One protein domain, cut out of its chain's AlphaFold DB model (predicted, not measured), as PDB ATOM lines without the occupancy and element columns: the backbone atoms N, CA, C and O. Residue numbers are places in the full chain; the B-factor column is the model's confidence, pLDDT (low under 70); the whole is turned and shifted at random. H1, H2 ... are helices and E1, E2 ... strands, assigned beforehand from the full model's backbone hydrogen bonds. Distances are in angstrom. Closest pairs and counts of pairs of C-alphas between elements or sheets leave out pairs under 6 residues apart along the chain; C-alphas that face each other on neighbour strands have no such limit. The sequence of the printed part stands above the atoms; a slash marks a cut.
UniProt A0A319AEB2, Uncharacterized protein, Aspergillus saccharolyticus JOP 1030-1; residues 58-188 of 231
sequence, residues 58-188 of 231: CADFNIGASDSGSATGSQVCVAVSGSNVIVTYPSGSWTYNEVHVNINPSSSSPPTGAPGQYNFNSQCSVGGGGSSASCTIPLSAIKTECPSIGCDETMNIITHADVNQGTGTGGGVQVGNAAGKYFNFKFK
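This is residues 58 to 188 of the 231 residues of an uncharacterized protein of Aspergillus saccharolyticus JOP 1030-1 (UniProt A0A319AEB2). Two antiparallel sheets lie face to face as a sandwich: a five-stranded sheet curled like part of a barrel, and a three-stranded sheet whose E4 and E7 run through the core. The one short helix, H1, sits at one end and only grazes both sheets, while two long links without named elements run outside the strands. The printed part has 131 residues, in the order E1 E2 E3 E4 E5 E6 H1 E7 E8; the sheets run E1 - E2 - E3 - E6 - E5 and E4 - E7 - E8. The class is mostly strand, though under half of the residues are in named elements. The whole is compact and rounded, with a radius of gyration of the C-alphas of 14.0 A and spans of 40 by 32 by 24 A.

In the larger sheet, E1 (residues 58 to 63), E2 (residues 70 to 81) and E3 (residues 84 to 89) form a meander, each strand the antiparallel neighbour of the one before. E2 bends by 58 degrees at residue 73; its pairing is staggered, with E1 over residues 70 to 77 and with E3 over residues 77 to 81. N 61 and O 74 are 2.8 A apart, and N 79 and O 86 are 2.8 A apart, both within hydrogen-bond range. E6 (residues 133 to 138) is antiparallel to E3, with N 87 and O 135 at 2.9 A, and forms a hairpin with the edge strand E5 (residues 124 to 126), with N 125 and O 134 at 2.8 A. In the other sheet, E7 (residues 154 to 163) is the inner strand, between E4 (residues 96 to 105), with N 100 and O 160 at 2.8 A, and E8 (residues 183 to 186), with N 157 and O 183 at 2.9 A. The sheets' best planes are 36 degrees apart; the closest C-alphas of E4 and E5, those of Val 99 and Cys 124, are 6.3 A apart. H1 (residues 139 to 145) has every O i to N i+4 pair within hydrogen-bond range.

E1 begins at C-alpha 58 (115.892, 182.598, 111.652). E2 is 30.8 A from first to last C-alpha, E7 29.8 A and E4 27.5 A. E8 ends at C-alpha 186 (118.618, 176.813, 97.703).

The two farthest C-alphas, those of Cys 151 and Gln 165, are 40.2 A apart. The printed part has no cut. The links E4 to E5 and E7 to E8 are long, with 18 and 19 residues. Mean pLDDT of the printed part is 72.8; residues 62 to 73, 109 to 117, 165 to 185 and 187 to 188 are under 70.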
ATOM      1  N   CYS A  58     115.522 182.702 110.241       79.94
ATOM      2  CA  CYS A  58     115.892 182.598 111.652       79.94
ATOM      3  C   CYS A  58     115.278 181.360 112.318       79.94
ATOM      4  O   CYS A  58     114.193 180.918 111.943       79.94
ATOM      5  N   ALA A  59     115.983 180.802 113.300       74.75
ATOM      6  CA  ALA A  59     115.536 179.687 114.127       74.75
ATOM      7  C   ALA A  59     115.938 179.916 115.589       74.75
ATOM      8  O   ALA A  59     116.936 180.582 115.863       74.75
ATOM      9  N   ASP A  60     115.167 179.363 116.521       74.56
ATOM     10  CA  ASP A  60     115.372 179.601 117.950       74.56
ATOM     11  C   ASP A  60     116.736 179.102 118.434       74.56
ATOM     12  O   ASP A  60     117.158 177.975 118.162       74.56
ATOM     13  N   PHE A  61     117.421 179.959 119.187       72.62
ATOM     14  CA  PHE A  61     118.678 179.656 119.844       72.62
ATOM     15  C   PHE A  61     118.401 179.055 121.220       72.62
ATOM     16  O   PHE A  61     117.853 179.713 122.108       72.62
ATOM     17  N   ASN A  62     118.805 177.805 121.404       69.56
ATOM     18  CA  ASN A  62     118.594 177.071 122.644       69.56
ATOM     19  C   ASN A  62     119.939 176.794 123.316       69.56
ATOM     20  O   ASN A  62     120.894 176.394 122.653       69.56
ATOM     21  N   ILE A  63     119.996 176.984 124.636       65.56
ATOM     22  CA  ILE A  63     121.163 176.658 125.462       65.56
ATOM     23  C   ILE A  63     120.778 175.482 126.370       65.56
ATOM     24  O   ILE A  63     119.786 175.557 127.096       65.56
ATOM     25  N   GLY A  64     121.547 174.388 126.315       56.69
ATOM     26  CA  GLY A  64     121.308 173.154 127.084       56.69
ATOM     27  C   GLY A  64     120.986 171.920 126.223       56.69
ATOM     28  O   GLY A  64     121.088 171.952 124.998       56.69
ATOM     29  N   ALA A  65     120.637 170.796 126.864       47.97
ATOM     30  CA  ALA A  65     120.268 169.552 126.175       47.97
ATOM     31  C   ALA A  65     118.899 169.681 125.474       47.97
ATOM     32  O   ALA A  65     117.982 170.294 126.012       47.97
ATOM     33  N   SER A  66     118.754 169.092 124.283       47.34
ATOM     34  CA  SER A  66     117.624 169.290 123.348       47.34
ATOM     35  C   SER A  66     116.213 169.061 123.857       47.34
ATOM     36  O   SER A  66     115.262 169.495 123.212       47.34
ATOM     37  N   ASP A  67     116.074 168.353 124.965       43.41
ATOM     38  CA  ASP A  67     114.793 167.820 125.413       43.41
ATOM     39  C   ASP A  67     114.237 168.675 126.569       43.41
ATOM     40  O   ASP A  67     113.101 168.505 127.004       43.41
ATOM     41  N   SER A  68     115.061 169.604 127.070       42.81
ATOM     42  CA  SER A  68     114.810 170.460 128.233       42.81
ATOM     43  C   SER A  68     115.480 171.836 128.133       42.81
ATOM     44  O   SER A  68     115.459 172.603 129.098       42.81
ATOM     45  N   GLY A  69     116.089 172.158 126.984       50.25
ATOM     46  CA  GLY A  69     116.744 173.436 126.740       50.25
ATOM     47  C   GLY A  69     115.773 174.581 126.997       50.25
ATOM     48  O   GLY A  69     114.655 174.593 126.483       50.25
ATOM     49  N   SER A  70     116.186 175.543 127.818       53.03
ATOM     50  CA  SER A  70     115.388 176.745 128.023       53.03
ATOM     51  C   SER A  70     115.478 177.572 126.750       53.03
ATOM     52  O   SER A  70     116.553 178.078 126.418       53.03
ATOM     53  N   ALA A  71     114.364 177.670 126.021       57.38
ATOM     54  CA  ALA A  71     114.260 178.582 124.895       57.38
ATOM     55  C   ALA A  71     114.685 179.967 125.375       57.38
ATOM     56  O   ALA A  71     114.089 180.531 126.294       57.38
ATOM     57  N   THR A  72     115.742 180.506 124.777       61.34
ATOM     58  CA  THR A  72     116.274 181.803 125.207       61.34
ATOM     59  C   THR A  72     115.376 182.967 124.778       61.34
ATOM     60  O   THR A  72     115.644 184.114 125.126       61.34
ATOM     61  N   GLY A  73     114.341 182.693 123.971       65.19
ATOM     62  CA  GLY A  73     113.532 183.705 123.288       65.19
ATOM     63  C   GLY A  73     114.297 184.455 122.193       65.19
ATOM     64  O   GLY A  73     113.795 185.444 121.668       65.19
ATOM     65  N   SER A  74     115.512 184.009 121.866       74.81
ATOM     66  CA  SER A  74     116.403 184.627 120.886       74.81
ATOM     67  C   SER A  74     116.641 183.690 119.703       74.81
ATOM     68  O   SER A  74     116.419 182.487 119.821       74.81
ATOM     69  N   GLN A  75     117.096 184.215 118.563       79.38
ATOM     70  CA  GLN A  75     117.185 183.446 117.316       79.38
ATOM     71  C   GLN A  75     118.562 183.540 116.657       79.38
ATOM     72  O   GLN A  75     119.170 184.610 116.631       79.38
ATOM     73  N   VAL A  76     119.031 182.425 116.092       83.12
ATOM     74  CA  VAL A  76     120.135 182.393 115.121       83.12
ATOM     75  C   VAL A  76     119.549 182.644 113.744       83.12
ATOM     76  O   VAL A  76     118.584 181.991 113.353       83.12
ATOM     77  N   CYS A  77     120.147 183.566 113.003       84.06
ATOM     78  CA  CYS A  77     119.686 183.955 111.682       84.06
ATOM     79  C   CYS A  77     120.735 183.632 110.626       84.06
ATOM     80  O   CYS A  77     121.928 183.849 110.831       84.06
ATOM     81  N   VAL A  78     120.283 183.149 109.476       85.00
ATOM     82  CA  VAL A  78     121.121 182.892 108.310       85.00
ATOM     83  C   VAL A  78     120.607 183.714 107.142       85.00
ATOM     84  O   VAL A  78     119.418 183.693 106.835       85.00
ATOM     85  N   ALA A  79     121.501 184.427 106.474       85.81
ATOM     86  CA  ALA A  79     121.197 185.216 105.294       85.81
ATOM     87  C   ALA A  79     122.229 184.957 104.199       85.81
ATOM     88  O   ALA A  79     123.365 184.565 104.465       85.81
ATOM     89  N   VAL A  80     121.846 185.231 102.959       83.94
ATOM     90  CA  VAL A  80     122.788 185.344 101.847       83.94
ATOM     91  C   VAL A  80     122.929 186.823 101.526       83.94
ATOM     92  O   VAL A  80     121.938 187.511 101.302       83.94
ATOM     93  N   SER A  81     124.161 187.322 101.499       84.88
ATOM     94  CA  SER A  81     124.443 188.704 101.116       84.88
ATOM     95  C   SER A  81     125.683 188.761 100.237       84.88
ATOM     96  O   SER A  81     126.762 188.287 100.608       84.88
ATOM     97  N   GLY A  82     125.521 189.316  99.034       84.44
ATOM     98  CA  GLY A  82     126.566 189.289  98.016       84.44
ATOM     99  C   GLY A  82     126.984 187.852  97.690       84.44
ATOM    100  O   GLY A  82     126.151 187.009  97.360       84.44
ATOM    101  N   SER A  83     128.282 187.580  97.817       85.38
ATOM    102  CA  SER A  83     128.883 186.258  97.590       85.38
ATOM    103  C   SER A  83     129.181 185.507  98.892       85.38
ATOM    104  O   SER A  83     130.121 184.709  98.929       85.38
ATOM    105  N   ASN A  84     128.412 185.759  99.958       88.94
ATOM    106  CA  ASN A  84     128.609 185.136 101.265       88.94
ATOM    107  C   ASN A  84     127.296 184.612 101.862       88.94
ATOM    108  O   ASN A  84     126.242 185.236 101.728       88.94
ATOM    109  N   VAL A  85     127.396 183.499 102.590       88.38
ATOM    110  CA  VAL A  85     126.433 183.098 103.617       88.38
ATOM    111  C   VAL A  85     126.849 183.762 104.923       88.38
ATOM    112  O   VAL A  85     127.994 183.629 105.354       88.38
ATOM    113  N   ILE A  86     125.921 184.469 105.553       91.00
ATOM    114  CA  ILE A  86     126.119 185.128 106.837       91.00
ATOM    115  C   ILE A  86     125.274 184.400 107.872       91.00
ATOM    116  O   ILE A  86     124.067 184.259 107.697       91.00
ATOM    117  N   VAL A  87     125.910 183.957 108.950       90.06
ATOM    118  CA  VAL A  87     125.244 183.413 110.134       90.06
ATOM    119  C   VAL A  87     125.421 184.412 111.267       90.06
ATOM    120  O   VAL A  87     126.547 184.794 111.585       90.06
ATOM    121  N   THR A  88     124.326 184.836 111.881       90.44
ATOM    122  CA  THR A  88     124.317 185.779 113.000       90.44
ATOM    123  C   THR A  88     123.718 185.102 114.217       90.44
ATOM    124  O   THR A  88     122.580 184.633 114.178       90.44
ATOM    125  N   TYR A  89     124.492 185.055 115.298       86.56
ATOM    126  CA  TYR A  89     124.036 184.543 116.581       86.56
ATOM    127  C   TYR A  89     123.454 185.685 117.423       86.56
ATOM    128  O   TYR A  89     123.926 186.823 117.317       86.56
ATOM    129  N   PRO A  90     122.428 185.415 118.245       83.94
ATOM    130  CA  PRO A  90     121.802 186.449 119.050       83.94
ATOM    131  C   PRO A  90     122.709 186.904 120.196       83.94
ATOM    132  O   PRO A  90     123.538 186.152 120.691       83.94
ATOM    133  N   SER A  91     122.507 188.120 120.686       84.81
ATOM    134  CA  SER A  91     123.092 188.545 121.961       84.81
ATOM    135  C   SER A  91     122.188 188.146 123.127       84.81
ATOM    136  O   SER A  91     120.968 188.099 122.983       84.81
ATOM    137  N   GLY A  92     122.775 187.898 124.298       80.19
ATOM    138  CA  GLY A  92     122.029 187.526 125.499       80.19
ATOM    139  C   GLY A  92     122.808 187.784 126.785       80.19
ATOM    140  O   GLY A  92     123.830 188.464 126.784       80.19
ATOM    141  N   SER A  93     122.332 187.219 127.897       82.00
ATOM    142  CA  SER A  93     123.002 187.283 129.208       82.00
ATOM    143  C   SER A  93     124.204 186.332 129.339       82.00
ATOM    144  O   SER A  93     124.750 186.159 130.430       82.00
ATOM    145  N   TRP A  94     124.580 185.660 128.253       81.06
ATOM    146  CA  TRP A  94     125.711 184.745 128.138       81.06
ATOM    147  C   TRP A  94     126.785 185.348 127.233       81.06
ATOM    148  O   TRP A  94     126.520 186.266 126.457       81.06
ATOM    149  N   THR A  95     127.996 184.805 127.313       85.12
ATOM    150  CA  THR A  95     129.086 185.152 126.397       85.12
ATOM    151  C   THR A  95     129.480 183.943 125.569       85.12
ATOM    152  O   THR A  95     129.620 182.849 126.108       85.12
ATOM    153  N   TYR A  96     129.681 184.145 124.273       84.69
ATOM    154  CA  TYR A  96     130.262 183.173 123.361       84.69
ATOM    155  C   TYR A  96     131.742 182.962 123.674       84.69
ATOM    156  O   TYR A  96     132.492 183.930 123.810       84.69
ATOM    157  N   ASN A  97     132.149 181.698 123.755       85.31
ATOM    158  CA  ASN A  97     133.553 181.298 123.726       85.31
ATOM    159  C   ASN A  97     133.953 180.990 122.280       85.31
ATOM    160  O   ASN A  97     134.951 181.507 121.785       85.31
ATOM    161  N   GLU A  98     133.129 180.191 121.594       84.31
ATOM    162  CA  GLU A  98     133.338 179.750 120.215       84.31
ATOM    163  C   GLU A  98     131.993 179.591 119.491       84.31
ATOM    164  O   GLU A  98     130.960 179.314 120.106       84.31
ATOM    165  N   VAL A  99     131.996 179.742 118.165       84.19
ATOM    166  CA  VAL A  99     130.862 179.372 117.309       84.19
ATOM    167  C   VAL A  99     131.351 178.647 116.065       84.19
ATOM    168  O   VAL A  99     132.449 178.897 115.570       84.19
ATOM    169  N   HIS A 100     130.518 177.744 115.564       85.25
ATOM    170  CA  HIS A 100     130.880 176.771 114.545       85.25
ATOM    171  C   HIS A 100     129.746 176.631 113.538       85.25
ATOM    172  O   HIS A 100     128.566 176.649 113.900       85.25
ATOM    173  N   VAL A 101     130.101 176.490 112.263       85.88
ATOM    174  CA  VAL A 101     129.129 176.331 111.180       85.88
ATOM    175  C   VAL A 101     129.565 175.214 110.257       85.88
ATOM    176  O   VAL A 101     130.735 175.105 109.891       85.88
ATOM    177  N   ASN A 102     128.594 174.391 109.880       85.06
ATOM    178  CA  ASN A 102     128.777 173.326 108.921       85.06
ATOM    179  C   ASN A 102     127.757 173.472 107.801       85.06
ATOM    180  O   ASN A 102     126.562 173.602 108.067       85.06
ATOM    181  N   ILE A 103     128.222 173.420 106.558       86.19
ATOM    182  CA  ILE A 103     127.359 173.488 105.375       86.19
ATOM    183  C   ILE A 103     127.616 172.254 104.533       86.19
ATOM    184  O   ILE A 103     128.749 172.045 104.113       86.19
ATOM    185  N   ASN A 104     126.564 171.475 104.276       83.12
ATOM    186  CA  ASN A 104     126.629 170.258 103.470       83.12
ATOM    187  C   ASN A 104     125.444 170.167 102.486       83.12
ATOM    188  O   ASN A 104     124.411 170.803 102.708       83.12
ATOM    189  N   PRO A 105     125.526 169.339 101.427       81.81
ATOM    190  CA  PRO A 105     124.375 169.031 100.579       81.81
ATOM    191  C   PRO A 105     123.206 168.455 101.387       81.81
ATOM    192  O   PRO A 105     123.420 167.672 102.313       81.81
ATOM    193  N   SER A 106     121.967 168.760 100.996       75.00
ATOM    194  CA  SER A 106     120.768 168.225 101.669       75.00
ATOM    195  C   SER A 106     120.667 166.698 101.669       75.00
ATOM    196  O   SER A 106     120.070 166.115 102.569       75.00
ATOM    197  N   SER A 107     121.288 166.046 100.685       71.31
ATOM    198  CA  SER A 107     121.377 164.588 100.568       71.31
ATOM    199  C   SER A 107     122.358 163.940 101.550       71.31
ATOM    200  O   SER A 107     122.403 162.714 101.643       71.31
ATOM    201  N   SER A 108     123.151 164.732 102.272       70.19
ATOM    202  CA  SER A 108     124.092 164.234 103.272       70.19
ATOM    203  C   SER A 108     123.492 164.283 104.676       70.19
ATOM    204  O   SER A 108     122.791 165.228 105.048       70.19
ATOM    205  N   SER A 109     123.786 163.258 105.473       63.44
ATOM    206  CA  SER A 109     123.404 163.247 106.882       63.44
ATOM    207  C   SER A 109     124.104 164.389 107.629       63.44
ATOM    208  O   SER A 109     125.305 164.596 107.424       63.44
ATOM    209  N   PRO A 110     123.400 165.111 108.521       60.12
ATOM    210  CA  PRO A 110     124.030 166.089 109.398       60.12
ATOM    211  C   PRO A 110     125.181 165.435 110.172       60.12
ATOM    212  O   PRO A 110     124.987 164.333 110.699       60.12
ATOM    213  N   PRO A 111     126.359 166.073 110.282       58.50
ATOM    214  CA  PRO A 111     127.411 165.570 111.144       58.50
ATOM    215  C   PRO A 111     126.873 165.411 112.566       58.50
ATOM    216  O   PRO A 111     126.307 166.333 113.156       58.50
ATOM    217  N   THR A 112     127.090 164.235 113.146       57.06
ATOM    218  CA  THR A 112     126.874 163.970 114.577       57.06
ATOM    219  C   THR A 112     128.039 164.498 115.424       57.06
ATOM    220  O   THR A 112     128.291 164.000 116.518       57.06
ATOM    221  N   GLY A 113     128.815 165.426 114.863       52.94
ATOM    222  CA  GLY A 113     130.152 165.771 115.310       52.94
ATOM    223  C   GLY A 113     130.202 166.812 116.418       52.94
ATOM    224  O   GLY A 113     129.306 167.644 116.563       52.94
ATOM    225  N   ALA A 114     131.304 166.772 117.169       57.97
ATOM    226  CA  ALA A 114     131.680 167.798 118.135       57.97
ATOM    227  C   ALA A 114     132.040 169.127 117.425       57.97
ATOM    228  O   ALA A 114     132.370 169.109 116.239       57.97
ATOM    229  N   PRO A 115     132.049 170.273 118.130       58.28
ATOM    230  CA  PRO A 115     132.213 171.610 117.532       58.28
ATOM    231  C   PRO A 115     133.467 171.782 116.648       58.28
ATOM    232  O   PRO A 115     133.440 172.440 115.608       58.28
ATOM    233  N   GLY A 116     134.558 171.083 116.973       59.94
ATOM    234  CA  GLY A 116     135.788 171.068 116.171       59.94
ATOM    235  C   GLY A 116     135.706 170.338 114.819       59.94
ATOM    236  O   GLY A 116     136.673 170.371 114.067       59.94
ATOM    237  N   GLN A 117     134.591 169.674 114.499       68.12
ATOM    238  CA  GLN A 117     134.408 168.898 113.259       68.12
ATOM    239  C   GLN A 117     133.631 169.656 112.168       68.12
ATOM    240  O   GLN A 117     133.340 169.097 111.115       68.12
ATOM    241  N   TYR A 118     133.274 170.911 112.430       79.31
ATOM    242  CA  TYR A 118     132.512 171.763 111.524       79.31
ATOM    243  C   TYR A 118     133.457 172.432 110.512       79.31
ATOM    244  O   TYR A 118     134.504 172.972 110.878       79.31
ATOM    245  N   ASN A 119     133.103 172.383 109.226       84.69
ATOM    246  CA  ASN A 119     134.003 172.729 108.120       84.69
ATOM    247  C   ASN A 119     134.226 174.238 107.897       84.69
ATOM    248  O   ASN A 119     135.168 174.603 107.195       84.69
ATOM    249  N   PHE A 120     133.440 175.122 108.527       89.88
ATOM    250  CA  PHE A 120     133.565 176.580 108.353       89.88
ATOM    251  C   PHE A 120     133.917 177.354 109.630       89.88
ATOM    252  O   PHE A 120     133.584 178.530 109.782       89.88
ATOM    253  N   ASN A 121     134.617 176.707 110.562       87.81
ATOM    254  CA  ASN A 121     135.002 177.320 111.837       87.81
ATOM    255  C   ASN A 121     135.931 178.530 111.677       87.81
ATOM    256  O   ASN A 121     135.831 179.488 112.434       87.81
ATOM    257  N   SER A 122     136.822 178.525 110.680       90.31
ATOM    258  CA  SER A 122     137.766 179.633 110.460       90.31
ATOM    259  C   SER A 122     137.107 180.893 109.890       90.31
ATOM    260  O   SER A 122     137.711 181.963 109.897       90.31
ATOM    261  N   GLN A 123     135.867 180.782 109.412       94.56
ATOM    262  CA  GLN A 123     135.043 181.882 108.912       94.56
ATOM    263  C   GLN A 123     134.120 182.461 109.992       94.56
ATOM    264  O   GLN A 123     133.312 183.350 109.705       94.56
ATOM    265  N   CYS A 124     134.226 181.950 111.215       92.56
ATOM    266  CA  CYS A 124     133.464 182.383 112.366       92.56
ATOM    267  C   CYS A 124     134.295 183.297 113.268       92.56
ATOM    268  O   CYS A 124     135.503 183.132 113.426       92.56
ATOM    269  N   SER A 125     133.631 184.271 113.876       94.12
ATOM    270  CA  SER A 125     134.228 185.206 114.815       94.12
ATOM    271  C   SER A 125     133.315 185.429 116.010       94.12
ATOM    272  O   SER A 125     132.087 185.485 115.901       94.12
ATOM    273  N   VAL A 126     133.952 185.579 117.166       91.81
ATOM    274  CA  VAL A 126     133.318 186.000 118.410       91.81
ATOM    275  C   VAL A 126     133.740 187.443 118.673       91.81
ATOM    276  O   VAL A 126     134.926 187.775 118.639       91.81
ATOM    277  N   GLY A 127     132.759 188.319 118.880       87.56
ATOM    278  CA  GLY A 127     132.973 189.731 119.164       87.56
ATOM    279  C   GLY A 127     133.644 189.956 120.520       87.56
ATOM    280  O   GLY A 127     133.638 189.090 121.396       87.56
ATOM    281  N   GLY A 128     134.216 191.149 120.710       86.50
ATOM    282  CA  GLY A 128     134.912 191.515 121.945       86.50
ATOM    283  C   GLY A 128     134.071 191.249 123.199       86.50
ATOM    284  O   GLY A 128     132.909 191.654 123.285       86.50
ATOM    285  N   GLY A 129     134.654 190.531 124.163       82.44
ATOM    286  CA  GLY A 129     133.973 190.134 125.401       82.44
ATOM    287  C   GLY A 129     132.893 189.055 125.231       82.44
ATOM    288  O   GLY A 129     132.131 188.829 126.165       82.44
ATOM    289  N   GLY A 130     132.789 188.417 124.061       85.25
ATOM    290  CA  GLY A 130     131.870 187.305 123.800       85.25
ATOM    291  C   GLY A 130     130.395 187.694 123.680       85.25
ATOM    292  O   GLY A 130     129.534 186.827 123.639       85.25
ATOM    293  N   SER A 131     130.067 188.983 123.612       86.19
ATOM    294  CA  SER A 131     128.676 189.477 123.582       86.19
ATOM    295  C   SER A 131     127.927 189.221 122.264       86.19
ATOM    296  O   SER A 131     126.704 189.353 122.191       86.19
ATOM    297  N   SER A 132     128.659 188.886 121.205       87.88
ATOM    298  CA  SER A 132     128.130 188.624 119.868       87.88
ATOM    299  C   SER A 132     128.998 187.594 119.161       87.88
ATOM    300  O   SER A 132     130.178 187.439 119.485       87.88
ATOM    301  N   ALA A 133     128.423 186.895 118.189       90.12
ATOM    302  CA  ALA A 133     129.167 185.997 117.325       90.12
ATOM    303  C   ALA A 133     128.529 185.935 115.935       90.12
ATOM    304  O   ALA A 133     127.315 186.089 115.770       90.12
ATOM    305  N   SER A 134     129.353 185.728 114.916       93.50
ATOM    306  CA  SER A 134     128.892 185.648 113.532       93.50
ATOM    307  C   SER A 134     129.835 184.813 112.682       93.50
ATOM    308  O   SER A 134     131.008 184.675 113.014       93.50
ATOM    309  N   CYS A 135     129.344 184.293 111.564       93.38
ATOM    310  CA  CYS A 135     130.178 183.654 110.555       93.38
ATOM    311  C   CYS A 135     129.887 184.259 109.186       93.38
ATOM    312  O   CYS A 135     128.727 184.463 108.834       93.38
ATOM    313  N   THR A 136     130.934 184.540 108.412       95.25
ATOM    314  CA  THR A 136     130.821 185.030 107.030       95.25
ATOM    315  C   THR A 136     131.539 184.061 106.110       95.25
ATOM    316  O   THR A 136     132.764 184.061 106.023       95.25
ATOM    317  N   ILE A 137     130.767 183.215 105.436       93.62
ATOM    318  CA  ILE A 137     131.274 182.079 104.675       93.62
ATOM    319  C   ILE A 137     131.166 182.398 103.182       93.62
ATOM    320  O   ILE A 137     130.052 182.497 102.659       93.62
ATOM    321  N   PRO A 138     132.294 182.537 102.466       92.12
ATOM    322  CA  PRO A 138     132.268 182.769 101.029       92.12
ATOM    323  C   PRO A 138     131.637 181.593 100.286       92.12
ATOM    324  O   PRO A 138     131.987 180.436 100.527       92.12
ATOM    325  N   LEU A 139     130.781 181.872  99.301       86.69
ATOM    326  CA  LEU A 139     130.175 180.821  98.466       86.69
ATOM    327  C   LEU A 139     131.237 180.003  97.711       86.69
ATOM    328  O   LEU A 139     131.057 178.814  97.453       86.69
ATOM    329  N   SER A 140     132.385 180.613  97.403       87.75
ATOM    330  CA  SER A 140     133.544 179.922  96.830       87.75
ATOM    331  C   SER A 140     134.158 178.889  97.781       87.75
ATOM    332  O   SER A 140     134.589 177.830  97.324       87.75
ATOM    333  N   ALA A 141     134.168 179.162  99.090       89.81
ATOM    334  CA  ALA A 141     134.629 178.217 100.102       89.81
ATOM    335  C   ALA A 141     133.653 177.038 100.213       89.81
ATOM    336  O   ALA A 141     134.089 175.892 100.176       89.81
ATOM    337  N   ILE A 142     132.342 177.313 100.207       87.94
ATOM    338  CA  ILE A 142     131.298 176.272 100.180       87.94
ATOM    339  C   ILE A 142     131.475 175.359  98.969       87.94
ATOM    340  O   ILE A 142     131.452 174.144  99.105       87.94
ATOM    341  N   LYS A 143     131.723 175.928  97.787       85.06
ATOM    342  CA  LYS A 143     131.951 175.148  96.564       85.06
ATOM    343  C   LYS A 143     133.231 174.309  96.610       85.06
ATOM    344  O   LYS A 143     133.285 173.251  95.992       85.06
ATOM    345  N   THR A 144     134.265 174.800  97.288       87.75
ATOM    346  CA  THR A 144     135.532 174.072  97.436       87.75
ATOM    347  C   THR A 144     135.353 172.868  98.353       87.75
ATOM    348  O   THR A 144     135.778 171.771  98.008       87.75
ATOM    349  N   GLU A 145     134.679 173.073  99.481       84.62
ATOM    350  CA  GLU A 145     134.469 172.055 100.509       84.62
ATOM    351  C   GLU A 145     133.370 171.050 100.130       84.62
ATOM    352  O   GLU A 145     133.463 169.858 100.403       84.62
ATOM    353  N   CYS A 146     132.323 171.526  99.457       83.19
ATOM    354  CA  CYS A 146     131.161 170.752  99.041       83.19
ATOM    355  C   CYS A 146     130.932 170.906  97.527       83.19
ATOM    356  O   CYS A 146     129.976 171.560  97.101       83.19
ATOM    357  N   PRO A 147     131.781 170.288  96.682       82.50
ATOM    358  CA  PRO A 147     131.730 170.452  95.226       82.50
ATOM    359  C   PRO A 147     130.466 169.873  94.587       82.50
ATOM    360  O   PRO A 147     130.147 170.214  93.448       82.50
ATOM    361  N   SER A 148     129.757 168.999  95.305       81.44
ATOM    362  CA  SER A 148     128.466 168.471  94.887       81.44
ATOM    363  C   SER A 148     127.343 169.489  95.003       81.44
ATOM    364  O   SER A 148     126.381 169.303  94.279       81.44
ATOM    365  N   ILE A 149     127.464 170.539  95.836       79.25
ATOM    366  CA  ILE A 149     126.430 171.572  95.980       79.25
ATOM    367  C   ILE A 149     126.347 172.359  94.680       79.25
ATOM    368  O   ILE A 149     127.107 173.295  94.391       79.25
ATOM    369  N   GLY A 150     125.390 171.916  93.887       73.19
ATOM    370  CA  GLY A 150     125.033 172.499  92.633       73.19
ATOM    371  C   GLY A 150     124.194 173.750  92.798       73.19
ATOM    372  O   GLY A 150     123.779 174.211  93.859       73.19
ATOM    373  N   CYS A 151     123.944 174.292  91.635       72.19
ATOM    374  CA  CYS A 151     123.053 175.389  91.408       72.19
ATOM    375  C   CYS A 151     121.625 174.784  91.350       72.19
ATOM    376  O   CYS A 151     121.452 173.692  90.813       72.19
ATOM    377  N   ASP A 152     120.625 175.412  91.974       73.12
ATOM    378  CA  ASP A 152     119.291 174.848  92.270       73.12
ATOM    379  C   ASP A 152     119.249 173.658  93.250       73.12
ATOM    380  O   ASP A 152     118.183 173.067  93.466       73.12
ATOM    381  N   GLU A 153     120.354 173.345  93.917       78.19
ATOM    382  CA  GLU A 153     120.375 172.340  94.974       78.19
ATOM    383  C   GLU A 153     120.137 172.952  96.353       78.19
ATOM    384  O   GLU A 153     120.504 174.097  96.625       78.19
ATOM    385  N   THR A 154     119.503 172.170  97.226       78.50
ATOM    386  CA  THR A 154     119.315 172.536  98.629       78.50
ATOM    387  C   THR A 154     120.540 172.110  99.433       78.50
ATOM    388  O   THR A 154     120.974 170.958  99.338       78.50
ATOM    389  N   MET A 155     121.056 173.008 100.266       79.31
ATOM    390  CA  MET A 155     122.042 172.700 101.299       79.31
ATOM    391  C   MET A 155     121.475 172.867 102.697       79.31
ATOM    392  O   MET A 155     120.576 173.678 102.926       79.31
ATOM    393  N   ASN A 156     122.092 172.135 103.613       81.12
ATOM    394  CA  ASN A 156     121.826 172.149 105.034       81.12
ATOM    395  C   ASN A 156     122.912 172.981 105.718       81.12
ATOM    396  O   ASN A 156     124.092 172.634 105.636       81.12
ATOM    397  N   ILE A 157     122.514 174.051 106.400       82.56
ATOM    398  CA  ILE A 157     123.400 174.868 107.234       82.56
ATOM    399  C   ILE A 157     123.119 174.528 108.691       82.56
ATOM    400  O   ILE A 157     121.984 174.643 109.150       82.56
ATOM    401  N   ILE A 158     124.151 174.109 109.410       81.12
ATOM    402  CA  ILE A 158     124.081 173.686 110.806       81.12
ATOM    403  C   ILE A 158     124.952 174.631 111.617       81.12
ATOM    404  O   ILE A 158     126.105 174.880 111.264       81.12
ATOM    405  N   THR A 159     124.393 175.138 112.707       79.88
ATOM    406  CA  THR A 159     125.026 176.137 113.567       79.88
ATOM    407  C   THR A 159     125.197 175.583 114.976       79.88
ATOM    408  O   THR A 159     124.289 174.929 115.500       79.88
ATOM    409  N   HIS A 160     126.338 175.868 115.595       78.81
ATOM    410  CA  HIS A 160     126.660 175.479 116.964       78.81
ATOM    411  C   HIS A 160     127.374 176.627 117.686       78.81
ATOM    412  O   HIS A 160     128.201 177.318 117.093       78.81
ATOM    413  N   ALA A 161     127.107 176.796 118.980       78.44
ATOM    414  CA  ALA A 161     127.779 177.779 119.820       78.44
ATOM    415  C   ALA A 161     128.179 177.188 121.177       78.44
ATOM    416  O   ALA A 161     127.398 176.463 121.789       78.44
ATOM    417  N   ASP A 162     129.373 177.548 121.644       78.75
ATOM    418  CA  ASP A 162     129.830 177.326 123.014       78.75
ATOM    419  C   ASP A 162     129.756 178.634 123.817       78.75
ATOM    420  O   ASP A 162     130.174 179.689 123.329       78.75
ATOM    421  N   VAL A 163     129.204 178.588 125.034       78.94
ATOM    422  CA  VAL A 163     128.920 179.779 125.856       78.94
ATOM    423  C   VAL A 163     129.358 179.599 127.317       78.94
ATOM    424  O   VAL A 163     129.517 178.492 127.810       78.94
ATOM    425  N   ASN A 164     129.551 180.695 128.053       74.94
ATOM    426  CA  ASN A 164     130.087 180.672 129.423       74.94
ATOM    427  C   ASN A 164     129.152 180.103 130.515       74.94
ATOM    428  O   ASN A 164     129.626 179.800 131.606       74.94
ATOM    429  N   GLN A 165     127.851 179.937 130.258       62.97
ATOM    430  CA  GLN A 165     126.893 179.367 131.224       62.97
ATOM    431  C   GLN A 165     126.827 177.823 131.186       62.97
ATOM    432  O   GLN A 165     125.827 177.217 131.567       62.97
ATOM    433  N   GLY A 166     127.918 177.190 130.749       49.62
ATOM    434  CA  GLY A 166     128.070 175.750 130.555       49.62
ATOM    435  C   GLY A 166     128.504 175.462 129.126       49.62
ATOM    436  O   GLY A 166     128.061 176.150 128.210       49.62
ATOM    437  N   THR A 167     129.339 174.432 128.931       39.00
ATOM    438  CA  THR A 167     129.590 173.936 127.578       39.00
ATOM    439  C   THR A 167     128.245 173.544 127.016       39.00
ATOM    440  O   THR A 167     127.628 172.581 127.478       39.00
ATOM    441  N   GLY A 168     127.768 174.297 126.041       34.00
ATOM    442  CA  GLY A 168     126.531 174.013 125.340       34.00
ATOM    443  C   GLY A 168     126.618 172.738 124.508       34.00
ATOM    444  O   GLY A 168     125.923 172.637 123.516       34.00
ATOM    445  N   THR A 169     127.411 171.732 124.872       38.06
ATOM    446  CA  THR A 169     127.044 170.371 124.540       38.06
ATOM    447  C   THR A 169     126.007 169.970 125.584       38.06
ATOM    448  O   THR A 169     126.334 169.693 126.727       38.06
ATOM    449  N   GLY A 170     124.761 169.763 125.230       23.58
ATOM    450  CA  GLY A 170     124.375 168.369 125.478       23.58
ATOM    451  C   GLY A 170     125.070 167.472 124.425       23.58
ATOM    452  O   GLY A 170     125.963 167.869 123.693       23.58
ATOM    453  N   GLY A 171     124.382 166.443 123.991       30.11
ATOM    454  CA  GLY A 171     123.827 166.753 122.671       30.11
ATOM    455  C   GLY A 171     122.956 168.010 122.855       30.11
ATOM    456  O   GLY A 171     121.805 167.871 123.218       30.11
ATOM    457  N   GLY A 172     123.429 169.262 122.865       31.31
ATOM    458  CA  GLY A 172     124.412 169.851 121.966       31.31
ATOM    459  C   GLY A 172     123.760 169.881 120.609       31.31
ATOM    460  O   GLY A 172     124.400 169.661 119.588       31.31
ATOM    461  N   VAL A 173     122.428 169.918 120.625       40.53
ATOM    462  CA  VAL A 173     121.616 169.748 119.464       40.53
ATOM    463  C   VAL A 173     121.853 170.985 118.653       40.53
ATOM    464  O   VAL A 173     121.480 172.085 119.048       40.53
ATOM    465  N   GLN A 174     122.564 170.735 117.553       41.72
ATOM    466  CA  GLN A 174     122.332 171.313 116.242       41.72
ATOM    467  C   GLN A 174     121.139 172.264 116.329       41.72
ATOM    468  O   GLN A 174     120.002 171.808 116.469       41.72
ATOM    469  N   VAL A 175     121.394 173.569 116.325       39.75
ATOM    470  CA  VAL A 175     120.284 174.510 116.256       39.75
ATOM    471  C   VAL A 175     119.615 174.307 114.899       39.75
ATOM    472  O   VAL A 175     120.222 174.439 113.837       39.75
ATOM    473  N   GLY A 176     118.368 173.879 115.018       32.41
ATOM    474  CA  GLY A 176     117.436 173.407 114.015       32.41
ATOM    475  C   GLY A 176     116.590 172.321 114.692       32.41
ATOM    476  O   GLY A 176     117.079 171.562 115.521       32.41
ATOM    477  N   ASN A 177     115.301 172.302 114.399       32.94
ATOM    478  CA  ASN A 177     114.243 171.598 115.118       32.94
ATOM    479  C   ASN A 177     114.615 170.173 115.586       32.94
ATOM    480  O   ASN A 177     115.302 169.427 114.884       32.94
ATOM    481  N   ALA A 178     114.089 169.722 116.721       37.91
ATOM    482  CA  ALA A 178     113.906 168.289 116.912       37.91
ATOM    483  C   ALA A 178     113.129 167.775 115.676       37.91
ATOM    484  O   ALA A 178     112.018 168.222 115.422       37.91
ATOM    485  N   ALA A 179     113.767 166.938 114.843       35.28
ATOM    486  CA  ALA A 179     113.350 166.553 113.477       35.28
ATOM    487  C   ALA A 179     113.636 167.527 112.290       35.28
ATOM    488  O   ALA A 179     113.119 167.307 111.199       35.28
ATOM    489  N   GLY A 180     114.497 168.547 112.431       40.53
ATOM    490  CA  GLY A 180     114.760 169.591 111.415       40.53
ATOM    491  C   GLY A 180     115.979 170.481 111.714       40.53
ATOM    492  O   GLY A 180     115.880 171.704 111.727       40.53
ATOM    493  N   LYS A 181     117.127 169.845 111.975       54.00
ATOM    494  CA  LYS A 181     118.365 170.374 112.584       54.00
ATOM    495  C   LYS A 181     119.276 171.257 111.708       54.00
ATOM    496  O   LYS A 181     120.491 171.272 111.892       54.00
ATOM    497  N   TYR A 182     118.714 171.936 110.712       59.25
ATOM    498  CA  TYR A 182     119.478 172.703 109.728       59.25
ATOM    499  C   TYR A 182     118.602 173.719 108.997       59.25
ATOM    500  O   TYR A 182     117.422 173.474 108.736       59.25
ATOM    501  N   PHE A 183     119.196 174.841 108.602       64.81
ATOM    502  CA  PHE A 183     118.568 175.748 107.654       64.81
ATOM    503  C   PHE A 183     118.707 175.178 106.246       64.81
ATOM    504  O   PHE A 183     119.806 174.812 105.827       64.81
ATOM    505  N   ASN A 184     117.597 175.125 105.515       65.75
ATOM    506  CA  ASN A 184     117.589 174.720 104.117       65.75
ATOM    507  C   ASN A 184     117.706 175.957 103.235       65.75
ATOM    508  O   ASN A 184     116.811 176.800 103.230       65.75
ATOM    509  N   PHE A 185     118.784 176.039 102.462       68.25
ATOM    510  CA  PHE A 185     118.980 177.106 101.487       68.25
ATOM    511  C   PHE A 185     119.140 176.532 100.093       68.25
ATOM    512  O   PHE A 185     119.844 175.544  99.899       68.25
ATOM    513  N   LYS A 186     118.505 177.174  99.114       71.94
ATOM    514  CA  LYS A 186     118.618 176.813  97.703       71.94
ATOM    515  C   LYS A 186     119.046 178.029  96.900       71.94
ATOM    516  O   LYS A 186     118.281 178.980  96.764       71.94
ATOM    517  N   PHE A 187     120.239 177.974  96.315       67.19
ATOM    518  CA  PHE A 187     120.665 178.995  95.361       67.19
ATOM    519  C   PHE A 187     119.983 178.738  94.027       67.19
ATOM    520  O   PHE A 187     120.105 177.659  93.460       67.19
ATOM    521  N   LYS A 188     119.265 179.729  93.510       64.00
ATOM    522  CA  LYS A 188     118.700 179.677  92.157       64.00
ATOM    523  C   LYS A 188     119.772 180.060  91.171       64.00
ATOM    524  O   LYS A 188     120.334 181.135  91.334       64.00
TER     525      LYS A 188